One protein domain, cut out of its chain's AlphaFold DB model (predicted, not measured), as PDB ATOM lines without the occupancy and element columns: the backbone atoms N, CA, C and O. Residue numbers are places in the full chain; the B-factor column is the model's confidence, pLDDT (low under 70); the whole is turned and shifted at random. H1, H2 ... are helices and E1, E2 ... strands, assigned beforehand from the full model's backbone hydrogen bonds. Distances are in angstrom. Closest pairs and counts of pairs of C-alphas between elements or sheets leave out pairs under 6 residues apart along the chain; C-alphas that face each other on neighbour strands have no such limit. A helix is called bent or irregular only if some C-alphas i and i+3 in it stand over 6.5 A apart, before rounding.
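AT A GLANCE: This is residues 2 to 77 and 148 to 197 of the 232 residues of the protein "Fe-S-cluster containining protein" of Dehalogenimonas formicexedens (UniProt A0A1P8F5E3). One long helix, H4, packs with its first half on a small three-stranded sheet and reaches well beyond it with the rest, while H2 and the second arm of the bent helix H3 meet that first half at steep angles. Short H1 touches no other helix. The printed part has 126 residues, with four named helices and three named strands in the order H1 H2 E1 H3 E2 E3 H4. The class is mostly helix, and the sheet runs E1 E3 E2, antiparallel throughout. The whole is compact, with a radius of gyration of the C-alphas of 15.0 A and spans of 46 by 32 by 30 A.

HOW THE PARTS SIT: Residues 8 to 9 pair in parallel with residues 42 to 43 of E1, residues 42 to 45. H1, residues 12 to 15, is apart from E1, but only just, at 8.2 A. H2, residues 23 to 37, touches residues 168 to 176 of H4, residues 167 to 190, at a steep tilt of 51 degrees, opposite ways; the closest C-alphas, Leu 26 and Val 172, are 5.8 A apart. H2 only grazes the sheet with residues 29 to 34. E1 is antiparallel to E3, residues 156 to 161, with N 43 and O 160 2.9 A apart, within hydrogen-bond range. H3, residues 56 to 73, was assigned as one helix by its hydrogen bonds but is bent: C-alphas 63 and 66 are 6.8 A apart, and arms H3a, residues 56 to 63, and H3b, residues 66 to 73, stand at a steep tilt of 55 degrees. H3b touches residues 170 to 174 of H4 at a steep tilt of 65 degrees, with C-alphas Phe 73 and Leu 170 closest at 6.1 A; H3a and H4 are apart. E2, residues 148 to 150, forms a hairpin with E3, N 149 and O 157 being 2.8 A apart. H4 and the sheet make two layers, a helix on one face of a sheet, at a height over the sheet of 8.4 A. Every O i to N i+4 pair is within hydrogen-bond range in H2, H3a, H3b and H4; H1 is too short for one.

IN THESE COORDINATES: H1 begins at C-alpha 12, (-6.044, 12.843, 71.440). H2 is 21.1 A long and E3 15.4 A. H4, 34.0 A long, ends at C-alpha 190, (-13.948, 13.662, 93.262).

THE WHOLE: The C-alphas farthest apart, Glu 38 and Gly 192, are 46.4 A apart. Residues 78 to 147 are not printed, and C-alphas 77 and 148 are 21.9 A apart across the cut. Mean pLDDT of the printed part is 79.7, with residues 2 to 18, 48 to 54 and 152 under 70.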
ATOM      1  N   ILE A   2       2.625  -4.903  67.316       43.00
ATOM      2  CA  ILE A   2       3.022  -3.500  67.539       43.00
ATOM      3  C   ILE A   2       3.027  -2.765  66.189       43.00
ATOM      4  O   ILE A   2       3.729  -3.212  65.283       43.00
ATOM      5  N   PHE A   3       2.235  -1.704  66.009       43.84
ATOM      6  CA  PHE A   3       2.168  -0.890  64.772       43.84
ATOM      7  C   PHE A   3       3.216   0.239  64.805       43.84
ATOM      8  O   PHE A   3       3.809   0.461  65.852       43.84
ATOM      9  N   THR A   4       3.516   0.877  63.670       45.47
ATOM     10  CA  THR A   4       4.456   2.017  63.579       45.47
ATOM     11  C   THR A   4       3.711   3.300  63.206       45.47
ATOM     12  O   THR A   4       2.651   3.244  62.592       45.47
ATOM     13  N   GLU A   5       4.291   4.432  63.589       42.06
ATOM     14  CA  GLU A   5       3.670   5.744  63.807       42.06
ATOM     15  C   GLU A   5       3.035   6.445  62.599       42.06
ATOM     16  O   GLU A   5       2.013   7.103  62.748       42.06
ATOM     17  N   SER A   6       3.572   6.262  61.388       49.19
ATOM     18  CA  SER A   6       3.165   6.987  60.164       49.19
ATOM     19  C   SER A   6       1.749   6.672  59.651       49.19
ATOM     20  O   SER A   6       1.393   6.963  58.513       49.19
ATOM     21  N   GLN A   7       0.957   5.989  60.466       51.38
ATOM     22  CA  GLN A   7      -0.221   5.231  60.087       51.38
ATOM     23  C   GLN A   7      -1.355   5.328  61.117       51.38
ATOM     24  O   GLN A   7      -2.349   4.598  60.975       51.38
ATOM     25  N   ILE A   8      -1.169   6.177  62.134       57.69
ATOM     26  CA  ILE A   8      -2.064   6.424  63.261       57.69
ATOM     27  C   ILE A   8      -2.444   7.894  63.209       57.69
ATOM     28  O   ILE A   8      -1.579   8.764  63.242       57.69
ATOM     29  N   THR A   9      -3.734   8.163  63.135       59.69
ATOM     30  CA  THR A   9      -4.275   9.499  63.349       59.69
ATOM     31  C   THR A   9      -4.585   9.633  64.831       59.69
ATOM     32  O   THR A   9      -5.353   8.844  65.389       59.69
ATOM     33  N   ASP A  10      -3.899  10.565  65.491       61.66
ATOM     34  CA  ASP A  10      -4.034  10.755  66.927       61.66
ATOM     35  C   ASP A  10      -5.361  11.449  67.244       61.66
ATOM     36  O   ASP A  10      -5.555  12.634  66.978       61.66
ATOM     37  N   SER A  11      -6.290  10.686  67.809       58.47
ATOM     38  CA  SER A  11      -7.574  11.191  68.283       58.47
ATOM     39  C   SER A  11      -7.453  11.997  69.581       58.47
ATOM     40  O   SER A  11      -8.438  12.612  69.979       58.47
ATOM     41  N   SER A  12      -6.277  12.044  70.225       57.81
ATOM     42  CA  SER A  12      -6.044  12.843  71.440       57.81
ATOM     43  C   SER A  12      -6.369  14.328  71.236       57.81
ATOM     44  O   SER A  12      -6.917  14.968  72.134       57.81
ATOM     45  N   ALA A  13      -6.146  14.849  70.022       54.75
ATOM     46  CA  ALA A  13      -6.436  16.234  69.661       54.75
ATOM     47  C   ALA A  13      -7.921  16.602  69.852       54.75
ATOM     48  O   ALA A  13      -8.225  17.747  70.193       54.75
ATOM     49  N   ILE A  14      -8.834  15.632  69.712       57.88
ATOM     50  CA  ILE A  14     -10.280  15.831  69.874       57.88
ATOM     51  C   ILE A  14     -10.651  16.070  71.350       57.88
ATOM     52  O   ILE A  14     -11.590  16.805  71.638       57.88
ATOM     53  N   PHE A  15      -9.893  15.507  72.296       57.66
ATOM     54  CA  PHE A  15     -10.231  15.530  73.727       57.66
ATOM     55  C   PHE A  15      -9.499  16.613  74.531       57.66
ATOM     56  O   PHE A  15      -9.801  16.811  75.708       57.66
ATOM     57  N   SER A  16      -8.573  17.347  73.909       53.53
ATOM     58  CA  SER A  16      -7.639  18.271  74.577       53.53
ATOM     59  C   SER A  16      -8.281  19.383  75.421       53.53
ATOM     60  O   SER A  16      -7.612  19.939  76.286       53.53
ATOM     61  N   ASN A  17      -9.556  19.723  75.189       58.62
ATOM     62  CA  ASN A  17     -10.192  20.915  75.772       58.62
ATOM     63  C   ASN A  17     -11.385  20.627  76.697       58.62
ATOM     64  O   ASN A  17     -12.103  21.556  77.065       58.62
ATOM     65  N   GLY A  18     -11.646  19.365  77.055       65.81
ATOM     66  CA  GLY A  18     -12.832  19.014  77.852       65.81
ATOM     67  C   GLY A  18     -14.165  19.300  77.141       65.81
ATOM     68  O   GLY A  18     -15.223  19.266  77.768       65.81
ATOM     69  N   SER A  19     -14.123  19.585  75.837       76.50
ATOM     70  CA  SER A  19     -15.299  19.730  74.988       76.50
ATOM     71  C   SER A  19     -15.992  18.381  74.826       76.50
ATOM     72  O   SER A  19     -15.347  17.376  74.530       76.50
ATOM     73  N   ILE A  20     -17.312  18.374  75.007       83.12
ATOM     74  CA  ILE A  20     -18.159  17.218  74.706       83.12
ATOM     75  C   ILE A  20     -18.126  17.007  73.196       83.12
ATOM     76  O   ILE A  20     -18.552  17.884  72.449       83.12
ATOM     77  N   VAL A  21     -17.642  15.845  72.767       88.06
ATOM     78  CA  VAL A  21     -17.642  15.453  71.359       88.06
ATOM     79  C   VAL A  21     -19.018  14.910  70.988       88.06
ATOM     80  O   VAL A  21     -19.637  14.163  71.752       88.06
ATOM     81  N   THR A  22     -19.493  15.277  69.804       90.38
ATOM     82  CA  THR A  22     -20.769  14.830  69.239       90.38
ATOM     83  C   THR A  22     -20.587  13.692  68.232       90.38
ATOM     84  O   THR A  22     -19.495  13.452  67.713       90.38
ATOM     85  N   SER A  23     -21.680  12.985  67.925       91.38
ATOM     86  CA  SER A  23     -21.688  11.948  66.881       91.38
ATOM     87  C   SER A  23     -21.246  12.510  65.526       91.38
ATOM     88  O   SER A  23     -20.365  11.942  64.887       91.38
ATOM     89  N   ASP A  24     -21.790  13.661  65.128       91.50
ATOM     90  CA  ASP A  24     -21.518  14.286  63.828       91.50
ATOM     91  C   ASP A  24     -20.044  14.678  63.659       91.50
ATOM     92  O   ASP A  24     -19.478  14.554  62.571       91.50
ATOM     93  N   GLU A  25     -19.396  15.137  64.733       91.38
ATOM     94  CA  GLU A  25     -17.963  15.451  64.726       91.38
ATOM     95  C   GLU A  25     -17.111  14.193  64.545       91.38
ATOM     96  O   GLU A  25     -16.181  14.194  63.737       91.38
ATOM     97  N   LEU A  26     -17.453  13.102  65.238       91.31
ATOM     98  CA  LEU A  26     -16.752  11.822  65.110       91.31
ATOM     99  C   LEU A  26     -16.948  11.200  63.725       91.31
ATOM    100  O   LEU A  26     -16.010  10.633  63.163       91.31
ATOM    101  N   GLU A  27     -18.147  11.306  63.156       92.50
ATOM    102  CA  GLU A  27     -18.422  10.820  61.807       92.50
ATOM    103  C   GLU A  27     -17.652  11.600  60.746       92.50
ATOM    104  O   GLU A  27     -17.057  10.983  59.860       92.50
ATOM    105  N   ARG A  28     -17.616  12.932  60.859       92.50
ATOM    106  CA  ARG A  28     -16.838  13.793  59.962       92.50
ATOM    107  C   ARG A  28     -15.350  13.478  60.055       92.50
ATOM    108  O   ARG A  28     -14.709  13.266  59.030       92.50
ATOM    109  N   HIS A  29     -14.831  13.357  61.276       90.56
ATOM    110  CA  HIS A  29     -13.443  12.973  61.518       90.56
ATOM    111  C   HIS A  29     -13.112  11.605  60.901       90.56
ATOM    112  O   HIS A  29     -12.077  11.441  60.254       90.56
ATOM    113  N   TRP A  30     -14.013  10.623  61.033       91.12
ATOM    114  CA  TRP A  30     -13.860   9.331  60.365       91.12
ATOM    115  C   TRP A  30     -13.760   9.480  58.849       91.12
ATOM    116  O   TRP A  30     -12.878   8.876  58.240       91.12
ATOM    117  N   ASP A  31     -14.649  10.255  58.234       91.56
ATOM    118  CA  ASP A  31     -14.691  10.407  56.780       91.56
ATOM    119  C   ASP A  31     -13.446  11.134  56.244       91.56
ATOM    120  O   ASP A  31     -12.858  10.698  55.254       91.56
ATOM    121  N   GLU A  32     -12.970  12.168  56.940       90.81
ATOM    122  CA  GLU A  32     -11.722  12.875  56.617       90.81
ATOM    123  C   GLU A  32     -10.506  11.930  56.627       90.81
ATOM    124  O   GLU A  32      -9.679  11.923  55.706       90.81
ATOM    125  N   ILE A  33     -10.416  11.066  57.640       87.81
ATOM    126  CA  ILE A  33      -9.333  10.080  57.751       87.81
ATOM    127  C   ILE A  33      -9.485   8.978  56.705       87.81
ATOM    128  O   ILE A  33      -8.502   8.555  56.088       87.81
ATOM    129  N   ALA A  34     -10.710   8.511  56.468       87.31
ATOM    130  CA  ALA A  34     -11.000   7.485  55.477       87.31
ATOM    131  C   ALA A  34     -10.540   7.920  54.080       87.31
ATOM    132  O   ALA A  34      -9.898   7.131  53.381       87.31
ATOM    133  N   VAL A  35     -10.823   9.174  53.712       88.12
ATOM    134  CA  VAL A  35     -10.429   9.777  52.434       88.12
ATOM    135  C   VAL A  35      -8.917   9.958  52.358       88.12
ATOM    136  O   VAL A  35      -8.296   9.478  51.412       88.12
ATOM    137  N   SER A  36      -8.304  10.591  53.361       86.50
ATOM    138  CA  SER A  36      -6.864  10.896  53.342       86.50
ATOM    139  C   SER A  36      -5.965   9.657  53.363       86.50
ATOM    140  O   SER A  36      -4.817   9.718  52.927       86.50
ATOM    141  N   THR A  37      -6.474   8.521  53.848       82.31
ATOM    142  CA  THR A  37      -5.688   7.290  54.012       82.31
ATOM    143  C   THR A  37      -6.162   6.119  53.156       82.31
ATOM    144  O   THR A  37      -5.629   5.017  53.297       82.31
ATOM    145  N   GLU A  38      -7.158   6.319  52.287       82.38
ATOM    146  CA  GLU A  38      -7.781   5.267  51.465       82.38
ATOM    147  C   GLU A  38      -8.209   4.033  52.286       82.38
ATOM    148  O   GLU A  38      -8.002   2.889  51.874       82.38
ATOM    149  N   LEU A  39      -8.742   4.244  53.498       76.00
ATOM    150  CA  LEU A  39      -9.095   3.188  54.470       76.00
ATOM    151  C   LEU A  39      -7.927   2.290  54.917       76.00
ATOM    152  O   LEU A  39      -8.133   1.271  55.584       76.00
ATOM    153  N   LYS A  40      -6.686   2.651  54.579       73.94
ATOM    154  CA  LYS A  40      -5.488   1.906  54.974       73.94
ATOM    155  C   LYS A  40      -5.001   2.300  56.358       73.94
ATOM    156  O   LYS A  40      -3.957   1.781  56.741       73.94
ATOM    157  N   SER A  41      -5.685   3.187  57.088       77.00
ATOM    158  CA  SER A  41      -5.324   3.657  58.433       77.00
ATOM    159  C   SER A  41      -5.955   2.863  59.580       77.00
ATOM    160  O   SER A  41      -6.805   1.988  59.392       77.00
ATOM    161  N   VAL A  42      -5.453   3.125  60.788       79.94
ATOM    162  CA  VAL A  42      -6.073   2.692  62.039       79.94
ATOM    163  C   VAL A  42      -6.429   3.948  62.819       79.94
ATOM    164  O   VAL A  42      -5.556   4.773  63.080       79.94
ATOM    165  N   MET A  43      -7.701   4.054  63.184       82.44
ATOM    166  CA  MET A  43      -8.244   5.140  63.996       82.44
ATOM    167  C   MET A  43      -7.940   4.871  65.462       82.44
ATOM    168  O   MET A  43      -8.239   3.778  65.944       82.44
ATOM    169  N   GLY A  44      -7.352   5.827  66.177       81.06
ATOM    170  CA  GLY A  44      -7.163   5.698  67.619       81.06
ATOM    171  C   GLY A  44      -8.499   5.520  68.348       81.06
ATOM    172  O   GLY A  44      -9.488   6.173  68.024       81.06
ATOM    173  N   LEU A  45      -8.529   4.614  69.324       82.44
ATOM    174  CA  LEU A  45      -9.513   4.651  70.399       82.44
ATOM    175  C   LEU A  45      -8.756   4.987  71.669       82.44
ATOM    176  O   LEU A  45      -7.850   4.245  72.063       82.44
ATOM    177  N   ASP A  46      -9.134   6.092  72.296       72.75
ATOM    178  CA  ASP A  46      -8.496   6.543  73.521       72.75
ATOM    179  C   ASP A  46      -8.976   5.687  74.698       72.75
ATOM    180  O   ASP A  46      -9.921   6.022  75.410       72.75
ATOM    181  N   LEU A  47      -8.394   4.495  74.825       72.75
ATOM    182  CA  LEU A  47      -8.601   3.593  75.948       72.75
ATOM    183  C   LEU A  47      -7.523   3.842  76.991       72.75
ATOM    184  O   LEU A  47      -6.335   3.777  76.670       72.75
ATOM    185  N   LEU A  48      -7.941   4.041  78.243       62.69
ATOM    186  CA  LEU A  48      -7.023   4.145  79.373       62.69
ATOM    187  C   LEU A  48      -6.066   2.952  79.396       62.69
ATOM    188  O   LEU A  48      -6.471   1.786  79.426       62.69
ATOM    189  N   THR A  49      -4.774   3.256  79.411       62.44
ATOM    190  CA  THR A  49      -3.738   2.253  79.619       62.44
ATOM    191  C   THR A  49      -3.752   1.811  81.087       62.44
ATOM    192  O   THR A  49      -3.765   2.673  81.969       62.44
ATOM    193  N   PRO A  50      -3.691   0.500  81.387       54.56
ATOM    194  CA  PRO A  50      -3.708  -0.018  82.762       54.56
ATOM    195  C   PRO A  50      -2.595   0.529  83.670       54.56
ATOM    196  O   PRO A  50      -2.741   0.531  84.889       54.56
ATOM    197  N   GLU A  51      -1.488   0.982  83.076       52.47
ATOM    198  CA  GLU A  51      -0.239   1.343  83.758       52.47
ATOM    199  C   GLU A  51      -0.340   2.583  84.662       52.47
ATOM    200  O   GLU A  51       0.546   2.814  85.479       52.47
ATOM    201  N   SER A  52      -1.424   3.358  84.577       54.56
ATOM    202  CA  SER A  52      -1.634   4.544  85.417       54.56
ATOM    203  C   SER A  52      -2.384   4.263  86.723       54.56
ATOM    204  O   SER A  52      -2.513   5.166  87.554       54.56
ATOM    205  N   SER A  53      -2.892   3.040  86.944       58.56
ATOM    206  CA  SER A  53      -3.698   2.748  88.131       58.56
ATOM    207  C   SER A  53      -2.896   2.080  89.257       58.56
ATOM    208  O   SER A  53      -2.382   0.979  89.067       58.56
ATOM    209  N   PRO A  54      -2.862   2.658  90.474       60.12
ATOM    210  CA  PRO A  54      -2.219   2.032  91.633       60.12
ATOM    211  C   PRO A  54      -3.003   0.826  92.188       60.12
ATOM    212  O   PRO A  54      -2.529   0.154  93.102       60.12
ATOM    213  N   ASN A  55      -4.209   0.545  91.674       75.38
ATOM    214  CA  ASN A  55      -5.088  -0.515  92.165       75.38
ATOM    215  C   ASN A  55      -5.198  -1.672  91.141       75.38
ATOM    216  O   ASN A  55      -5.707  -1.460  90.037       75.38
ATOM    217  N   PRO A  56      -4.826  -2.917  91.508       77.38
ATOM    218  CA  PRO A  56      -4.919  -4.088  90.628       77.38
ATOM    219  C   PRO A  56      -6.320  -4.364  90.057       77.38
ATOM    220  O   PRO A  56      -6.455  -4.864  88.938       77.38
ATOM    221  N   SER A  57      -7.375  -4.038  90.814       76.00
ATOM    222  CA  SER A  57      -8.761  -4.231  90.362       76.00
ATOM    223  C   SER A  57      -9.120  -3.288  89.210       76.00
ATOM    224  O   SER A  57      -9.662  -3.728  88.196       76.00
ATOM    225  N   SER A  58      -8.718  -2.022  89.310       74.62
ATOM    226  CA  SER A  58      -8.883  -1.029  88.249       74.62
ATOM    227  C   SER A  58      -8.065  -1.387  87.008       74.62
ATOM    228  O   SER A  58      -8.577  -1.297  85.897       74.62
ATOM    229  N   ALA A  59      -6.830  -1.874  87.175       79.25
ATOM    230  CA  ALA A  59      -6.008  -2.339  86.055       79.25
ATOM    231  C   ALA A  59      -6.662  -3.515  85.303       79.25
ATOM    232  O   ALA A  59      -6.678  -3.534  84.071       79.25
ATOM    233  N   SER A  60      -7.255  -4.464  86.036       83.00
ATOM    234  CA  SER A  60      -7.966  -5.610  85.449       83.00
ATOM    235  C   SER A  60      -9.200  -5.172  84.659       83.00
ATOM    236  O   SER A  60      -9.429  -5.659  83.552       83.00
ATOM    237  N   LEU A  61      -9.966  -4.214  85.189       83.81
ATOM    238  CA  LEU A  61     -11.109  -3.646  84.484       83.81
ATOM    239  C   LEU A  61     -10.683  -2.917  83.203       83.81
ATOM    240  O   LEU A  61     -11.277  -3.141  82.149       83.81
ATOM    241  N   MET A  62      -9.632  -2.095  83.262       82.25
ATOM    242  CA  MET A  62      -9.123  -1.387  82.080       82.25
ATOM    243  C   MET A  62      -8.591  -2.355  81.019       82.25
ATOM    244  O   MET A  62      -8.799  -2.146  79.826       82.25
ATOM    245  N   ALA A  63      -7.979  -3.466  81.434       82.69
ATOM    246  CA  ALA A  63      -7.572  -4.528  80.518       82.69
ATOM    247  C   ALA A  63      -8.769  -5.254  79.868       82.69
ATOM    248  O   ALA A  63      -8.651  -5.732  78.736       82.69
ATOM    249  N   PHE A  64      -9.912  -5.324  80.557       88.31
ATOM    250  CA  PHE A  64     -11.150  -5.938  80.069       88.31
ATOM    251  C   PHE A  64     -11.974  -5.014  79.157       88.31
ATOM    252  O   PHE A  64     -12.637  -5.486  78.233       88.31
ATOM    253  N   LEU A  65     -11.898  -3.700  79.365       89.19
ATOM    254  CA  LEU A  65     -12.688  -2.695  78.652       89.19
ATOM    255  C   LEU A  65     -12.641  -2.803  77.108       89.19
ATOM    256  O   LEU A  65     -13.700  -2.717  76.487       89.19
ATOM    257  N   PRO A  66     -11.490  -3.071  76.452       89.06
ATOM    258  CA  PRO A  66     -11.445  -3.338  75.013       89.06
ATOM    259  C   PRO A  66     -12.396  -4.456  74.563       89.06
ATOM    260  O   PRO A  66     -13.102  -4.314  73.565       89.06
ATOM    261  N   LEU A  67     -12.403  -5.576  75.292       89.12
ATOM    262  CA  LEU A  67     -13.260  -6.722  74.992       89.12
ATOM    263  C   LEU A  67     -14.724  -6.368  75.242       89.12
ATOM    264  O   LEU A  67     -15.570  -6.681  74.409       89.12
ATOM    265  N   TYR A  68     -14.998  -5.684  76.352       92.25
ATOM    266  CA  TYR A  68     -16.333  -5.205  76.684       92.25
ATOM    267  C   TYR A  68     -16.935  -4.353  75.565       92.25
ATOM    268  O   TYR A  68     -18.036  -4.624  75.099       92.25
ATOM    269  N   ILE A  69     -16.187  -3.360  75.084       92.50
ATOM    270  CA  ILE A  69     -16.635  -2.442  74.034       92.50
ATOM    271  C   ILE A  69     -16.979  -3.193  72.753       92.50
ATOM    272  O   ILE A  69     -18.030  -2.957  72.161       92.50
ATOM    273  N   VAL A  70     -16.113  -4.114  72.324       91.25
ATOM    274  CA  VAL A  70     -16.365  -4.889  71.107       91.25
ATOM    275  C   VAL A  70     -17.568  -5.812  71.297       91.25
ATOM    276  O   VAL A  70     -18.448  -5.833  70.444       91.25
ATOM    277  N   ALA A  71     -17.643  -6.538  72.414       90.69
ATOM    278  CA  ALA A  71     -18.742  -7.460  72.689       90.69
ATOM    279  C   ALA A  71     -20.102  -6.751  72.794       90.69
ATOM    280  O   ALA A  71     -21.113  -7.307  72.372       90.69
ATOM    281  N   THR A  72     -20.117  -5.530  73.328       92.94
ATOM    282  CA  THR A  72     -21.342  -4.765  73.574       92.94
ATOM    283  C   THR A  72     -21.780  -3.956  72.356       92.94
ATOM    284  O   THR A  72     -22.955  -3.969  71.999       92.94
ATOM    285  N   PHE A  73     -20.855  -3.250  71.703       93.44
ATOM    286  CA  PHE A  73     -21.206  -2.228  70.712       93.44
ATOM    287  C   PHE A  73     -20.911  -2.635  69.266       93.44
ATOM    288  O   PHE A  73     -21.436  -2.016  68.338       93.44
ATOM    289  N   HIS A  74     -20.098  -3.670  69.019       93.25
ATOM    290  CA  HIS A  74     -19.762  -4.039  67.645       93.25
ATOM    291  C   HIS A  74     -20.869  -4.858  66.965       93.25
ATOM    292  O   HIS A  74     -20.962  -6.078  67.103       93.25
ATOM    293  N   LYS A  75     -21.656  -4.194  66.114       92.00
ATOM    294  CA  LYS A  75     -22.697  -4.815  65.277       92.00
ATOM    295  C   LYS A  75     -22.105  -5.413  63.996       92.00
ATOM    296  O   LYS A  75     -22.247  -4.874  62.897       92.00
ATOM    297  N   CYS A  76     -21.382  -6.524  64.124       91.88
ATOM    298  CA  CYS A  76     -20.703  -7.143  62.985       91.88
ATOM    299  C   CYS A  76     -21.693  -7.578  61.883       91.88
ATOM    300  O   CYS A  76     -22.572  -8.405  62.102       91.88
ATOM    301  N   ARG A  77     -21.483  -7.087  60.655       91.75
ATOM    302  CA  ARG A  77     -22.340  -7.370  59.482       91.75
ATOM    303  C   ARG A  77     -21.967  -8.647  58.714       91.75
ATOM    304  O   ARG A  77     -22.318  -8.788  57.550       91.75
ATOM    305  N   SER A 148      -4.369  -3.700  68.746       81.25
ATOM    306  CA  SER A 148      -3.280  -2.964  69.394       81.25
ATOM    307  C   SER A 148      -2.590  -2.047  68.399       81.25
ATOM    308  O   SER A 148      -2.496  -2.412  67.234       81.25
ATOM    309  N   VAL A 149      -2.048  -0.925  68.848       75.12
ATOM    310  CA  VAL A 149      -1.298   0.050  68.056       75.12
ATOM    311  C   VAL A 149      -0.155   0.570  68.927       75.12
ATOM    312  O   VAL A 149      -0.376   0.796  70.108       75.12
ATOM    313  N   LYS A 150       1.062   0.747  68.397       74.00
ATOM    314  CA  LYS A 150       2.130   1.409  69.168       74.00
ATOM    315  C   LYS A 150       2.118   2.890  68.852       74.00
ATOM    316  O   LYS A 150       2.202   3.246  67.683       74.00
ATOM    317  N   SER A 151       2.025   3.703  69.884       70.19
ATOM    318  CA  SER A 151       2.133   5.148  69.798       70.19
ATOM    319  C   SER A 151       3.594   5.613  69.663       70.19
ATOM    320  O   SER A 151       4.532   4.827  69.842       70.19
ATOM    321  N   THR A 152       3.741   6.898  69.336       69.19
ATOM    322  CA  THR A 152       4.972   7.697  69.238       69.19
ATOM    323  C   THR A 152       5.823   7.611  70.511       69.19
ATOM    324  O   THR A 152       7.022   7.348  70.473       69.19
ATOM    325  N   ASP A 153       5.164   7.704  71.662       75.50
ATOM    326  CA  ASP A 153       5.726   7.577  73.009       75.50
ATOM    327  C   ASP A 153       6.072   6.131  73.402       75.50
ATOM    328  O   ASP A 153       6.511   5.860  74.517       75.50
ATOM    329  N   GLY A 154       5.883   5.177  72.487       76.88
ATOM    330  CA  GLY A 154       6.167   3.768  72.705       76.88
ATOM    331  C   GLY A 154       5.077   3.003  73.456       76.88
ATOM    332  O   GLY A 154       5.220   1.781  73.574       76.88
ATOM    333  N   LEU A 155       3.994   3.655  73.891       76.44
ATOM    334  CA  LEU A 155       2.887   3.002  74.588       76.44
ATOM    335  C   LEU A 155       2.009   2.194  73.625       76.44
ATOM    336  O   LEU A 155       1.814   2.552  72.460       76.44
ATOM    337  N   GLU A 156       1.462   1.079  74.107       76.88
ATOM    338  CA  GLU A 156       0.488   0.288  73.355       76.88
ATOM    339  C   GLU A 156      -0.923   0.841  73.594       76.88
ATOM    340  O   GLU A 156      -1.462   0.766  74.695       76.88
ATOM    341  N   ARG A 157      -1.535   1.383  72.542       79.88
ATOM    342  CA  ARG A 157      -2.924   1.852  72.516       79.88
ATOM    343  C   ARG A 157      -3.816   0.876  71.767       79.88
ATOM    344  O   ARG A 157      -3.343  -0.073  71.134       79.88
ATOM    345  N   ARG A 158      -5.128   1.103  71.814       84.06
ATOM    346  CA  ARG A 158      -6.069   0.418  70.925       84.06
ATOM    347  C   ARG A 158      -6.483   1.332  69.784       84.06
ATOM    348  O   ARG A 158      -6.511   2.548  69.912       84.06
ATOM    349  N   GLY A 159      -6.804   0.720  68.656       85.12
ATOM    350  CA  GLY A 159      -7.359   1.422  67.515       85.12
ATOM    351  C   GLY A 159      -8.264   0.529  66.687       85.12
ATOM    352  O   GLY A 159      -8.263  -0.694  66.836       85.12
ATOM    353  N   ILE A 160      -9.046   1.150  65.817       88.81
ATOM    354  CA  ILE A 160     -10.026   0.516  64.950       88.81
ATOM    355  C   ILE A 160      -9.499   0.468  63.517       88.81
ATOM    356  O   ILE A 160      -9.111   1.481  62.936       88.81
ATOM    357  N   ILE A 161      -9.525  -0.723  62.924       86.25
ATOM    358  CA  ILE A 161      -9.226  -0.934  61.507       86.25
ATOM    359  C   ILE A 161     -10.414  -0.456  60.655       86.25
ATOM    360  O   ILE A 161     -11.527  -0.972  60.790       86.25
ATOM    361  N   MET A 162     -10.169   0.469  59.721       83.88
ATOM    362  CA  MET A 162     -11.221   1.128  58.927       83.88
ATOM    363  C   MET A 162     -11.832   0.284  57.798       83.88
ATOM    364  O   MET A 162     -12.790   0.701  57.157       83.88
ATOM    365  N   LEU A 163     -11.330  -0.930  57.570       81.19
ATOM    366  CA  LEU A 163     -11.805  -1.818  56.503       81.19
ATOM    367  C   LEU A 163     -13.170  -2.467  56.797       81.19
ATOM    368  O   LEU A 163     -13.775  -3.063  55.906       81.19
ATOM    369  N   CYS A 164     -13.661  -2.425  58.037       86.94
ATOM    370  CA  CYS A 164     -14.963  -2.999  58.375       86.94
ATOM    371  C   CYS A 164     -16.091  -1.988  58.118       86.94
ATOM    372  O   CYS A 164     -16.040  -0.896  58.679       86.94
ATOM    373  N   PRO A 165     -17.180  -2.355  57.416       83.88
ATOM    374  CA  PRO A 165     -18.343  -1.475  57.264       83.88
ATOM    375  C   PRO A 165     -19.005  -1.080  58.594       83.88
ATOM    376  O   PRO A 165     -19.673  -0.060  58.665       83.88
ATOM    377  N   ALA A 166     -18.822  -1.885  59.646       91.69
ATOM    378  CA  ALA A 166     -19.325  -1.612  60.995       91.69
ATOM    379  C   ALA A 166     -18.270  -0.972  61.920       91.69
ATOM    380  O   ALA A 166     -18.513  -0.815  63.115       91.69
ATOM    381  N   ALA A 167     -17.078  -0.645  61.408       92.25
ATOM    382  CA  ALA A 167     -16.046   0.000  62.215       92.25
ATOM    383  C   ALA A 167     -16.370   1.466  62.516       92.25
ATOM    384  O   ALA A 167     -16.084   1.898  63.627       92.25
ATOM    385  N   LYS A 168     -16.997   2.194  61.577       93.25
ATOM    386  CA  LYS A 168     -17.420   3.589  61.790       93.25
ATOM    387  C   LYS A 168     -18.395   3.694  62.960       93.25
ATOM    388  O   LYS A 168     -18.135   4.428  63.902       93.25
ATOM    389  N   GLU A 169     -19.457   2.885  62.939       93.38
ATOM    390  CA  GLU A 169     -20.435   2.818  64.035       93.38
ATOM    391  C   GLU A 169     -19.761   2.476  65.367       93.38
ATOM    392  O   GLU A 169     -19.966   3.173  66.354       93.38
ATOM    393  N   LEU A 170     -18.898   1.451  65.390       93.69
ATOM    394  CA  LEU A 170     -18.171   1.095  66.608       93.69
ATOM    395  C   LEU A 170     -17.295   2.248  67.104       93.69
ATOM    396  O   LEU A 170     -17.252   2.482  68.303       93.69
ATOM    397  N   TYR A 171     -16.594   2.949  66.212       93.06
ATOM    398  CA  TYR A 171     -15.751   4.084  66.577       93.06
ATOM    399  C   TYR A 171     -16.560   5.192  67.240       93.06
ATOM    400  O   TYR A 171     -16.201   5.621  68.333       93.06
ATOM    401  N   VAL A 172     -17.666   5.600  66.619       92.06
ATOM    402  CA  VAL A 172     -18.542   6.647  67.152       92.06
ATOM    403  C   VAL A 172     -19.109   6.220  68.506       92.06
ATOM    404  O   VAL A 172     -18.919   6.911  69.507       92.06
ATOM    405  N   THR A 173     -19.738   5.043  68.570       93.50
ATOM    406  CA  THR A 173     -20.384   4.544  69.791       93.50
ATOM    407  C   THR A 173     -19.384   4.338  70.926       93.50
ATOM    408  O   THR A 173     -19.612   4.814  72.036       93.50
ATOM    409  N   ALA A 174     -18.256   3.673  70.660       92.94
ATOM    410  CA  ALA A 174     -17.230   3.432  71.670       92.94
ATOM    411  C   ALA A 174     -16.640   4.740  72.192       92.94
ATOM    412  O   ALA A 174     -16.442   4.872  73.394       92.94
ATOM    413  N   THR A 175     -16.387   5.710  71.313       91.12
ATOM    414  CA  THR A 175     -15.801   6.993  71.708       91.12
ATOM    415  C   THR A 175     -16.739   7.785  72.617       91.12
ATOM    416  O   THR A 175     -16.318   8.246  73.676       91.12
ATOM    417  N   LEU A 176     -18.023   7.882  72.260       91.12
ATOM    418  CA  LEU A 176     -19.020   8.557  73.096       91.12
ATOM    419  C   LEU A 176     -19.214   7.839  74.440       91.12
ATOM    420  O   LEU A 176     -19.263   8.484  75.484       91.12
ATOM    421  N   PHE A 177     -19.263   6.503  74.434       92.50
ATOM    422  CA  PHE A 177     -19.358   5.713  75.663       92.50
ATOM    423  C   PHE A 177     -18.140   5.912  76.580       92.50
ATOM    424  O   PHE A 177     -18.290   6.058  77.792       92.50
ATOM    425  N   LEU A 178     -16.929   5.940  76.018       89.62
ATOM    426  CA  LEU A 178     -15.696   6.172  76.774       89.62
ATOM    427  C   LEU A 178     -15.648   7.572  77.382       89.62
ATOM    428  O   LEU A 178     -15.233   7.717  78.528       89.62
ATOM    429  N   GLN A 179     -16.121   8.585  76.655       87.75
ATOM    430  CA  GLN A 179     -16.266   9.939  77.187       87.75
ATOM    431  C   GLN A 179     -17.170   9.955  78.430       87.75
ATOM    432  O   GLN A 179     -16.808  10.541  79.454       87.75
ATOM    433  N   ASP A 180     -18.318   9.273  78.371       89.06
ATOM    434  CA  ASP A 180     -19.222   9.147  79.517       89.06
ATOM    435  C   ASP A 180     -18.574   8.381  80.673       89.06
ATOM    436  O   ASP A 180     -18.629   8.838  81.817       89.06
ATOM    437  N   LEU A 181     -17.886   7.276  80.375       89.44
ATOM    438  CA  LEU A 181     -17.146   6.491  81.362       89.44
ATOM    439  C   LEU A 181     -16.113   7.338  82.102       89.44
ATOM    440  O   LEU A 181     -16.067   7.310  83.330       89.44
ATOM    441  N   TYR A 182     -15.299   8.109  81.383       86.00
ATOM    442  CA  TYR A 182     -14.256   8.933  81.991       86.00
ATOM    443  C   TYR A 182     -14.830  10.041  82.861       86.00
ATOM    444  O   TYR A 182     -14.346  10.260  83.970       86.00
ATOM    445  N   ARG A 183     -15.917  10.675  82.421       86.00
ATOM    446  CA  ARG A 183     -16.627  11.668  83.231       86.00
ATOM    447  C   ARG A 183     -17.198  11.060  84.514       86.00
ATOM    448  O   ARG A 183     -17.078  11.663  85.583       86.00
ATOM    449  N   THR A 184     -17.791   9.870  84.429       87.19
ATOM    450  CA  THR A 184     -18.308   9.153  85.602       87.19
ATOM    451  C   THR A 184     -17.183   8.766  86.558       87.19
ATOM    452  O   THR A 184     -17.314   8.980  87.762       87.19
ATOM    453  N   LEU A 185     -16.061   8.256  86.043       84.69
ATOM    454  CA  LEU A 185     -14.890   7.904  86.851       84.69
ATOM    455  C   LEU A 185     -14.289   9.120  87.562       84.69
ATOM    456  O   LEU A 185     -13.964   9.030  88.745       84.69
ATOM    457  N   GLU A 186     -14.174  10.258  86.877       84.50
ATOM    458  CA  GLU A 186     -13.658  11.492  87.473       84.50
ATOM    459  C   GLU A 186     -14.606  12.034  88.552       84.50
ATOM    460  O   GLU A 186     -14.165  12.393  89.642       84.50
ATOM    461  N   THR A 187     -15.920  11.997  88.309       86.44
ATOM    462  CA  THR A 187     -16.928  12.389  89.311       86.44
ATOM    463  C   THR A 187     -16.854  11.491  90.551       86.44
ATOM    464  O   THR A 187     -16.816  11.985  91.677       86.44
ATOM    465  N   ALA A 188     -16.775  10.171  90.358       85.25
ATOM    466  CA  ALA A 188     -16.637   9.201  91.442       85.25
ATOM    467  C   ALA A 188     -15.352   9.450  92.254       85.25
ATOM    468  O   ALA A 188     -15.376   9.469  93.487       85.25
ATOM    469  N   ARG A 189     -14.234   9.728  91.572       84.31
ATOM    470  CA  ARG A 189     -12.956  10.085  92.199       84.31
ATOM    471  C   ARG A 189     -13.067  11.363  93.038       84.31
ATOM    472  O   ARG A 189     -12.587  11.372  94.169       84.31
ATOM    473  N   GLN A 190     -13.717  12.409  92.527       87.56
ATOM    474  CA  GLN A 190     -13.948  13.662  93.262       87.56
ATOM    475  C   GLN A 190     -14.828  13.465  94.505       87.56
ATOM    476  O   GLN A 190     -14.654  14.161  95.502       87.56
ATOM    477  N   GLN A 191     -15.723  12.476  94.479       91.81
ATOM    478  CA  GLN A 191     -16.566  12.081  95.613       91.81
ATOM    479  C   GLN A 191     -15.872  11.117  96.593       91.81
ATOM    480  O   GLN A 191     -16.485  10.674  97.562       91.81
ATOM    481  N   GLY A 192     -14.602  10.768  96.361       89.38
ATOM    482  CA  GLY A 192     -13.859   9.827  97.200       89.38
ATOM    483  C   GLY A 192     -14.275   8.362  97.021       89.38
ATOM    484  O   GLY A 192     -13.916   7.516  97.842       89.38
ATOM    485  N   GLN A 193     -15.012   8.026  95.959       85.06
ATOM    486  CA  GLN A 193     -15.358   6.645  95.648       85.06
ATOM    487  C   GLN A 193     -14.113   5.898  95.149       85.06
ATOM    488  O   GLN A 193     -13.523   6.213  94.119       85.06
ATOM    489  N   VAL A 194     -13.713   4.868  95.895       73.75
ATOM    490  CA  VAL A 194     -12.440   4.153  95.682       73.75
ATOM    491  C   VAL A 194     -12.567   3.007  94.668       73.75
ATOM    492  O   VAL A 194     -11.569   2.415  94.256       73.75
ATOM    493  N   ARG A 195     -13.795   2.634  94.288       80.62
ATOM    494  CA  ARG A 195     -14.059   1.432  93.490       80.62
ATOM    495  C   ARG A 195     -15.050   1.710  92.372       80.62
ATOM    496  O   ARG A 195     -16.122   2.249  92.618       80.62
ATOM    497  N   PHE A 196     -14.680   1.253  91.184       82.94
ATOM    498  CA  PHE A 196     -15.549   1.124  90.026       82.94
ATOM    499  C   PHE A 196     -15.507  -0.345  89.599       82.94
ATOM    500  O   PHE A 196     -14.426  -0.914  89.433       82.94
ATOM    501  N   ASN A 197     -16.666  -0.985  89.512       87.12
ATOM    502  CA  ASN A 197     -16.801  -2.418  89.271       87.12
ATOM    503  C   ASN A 197     -17.667  -2.707  88.028       87.12
ATOM    504  O   ASN A 197     -18.093  -1.800  87.317       87.12
TER     505      ASN A 197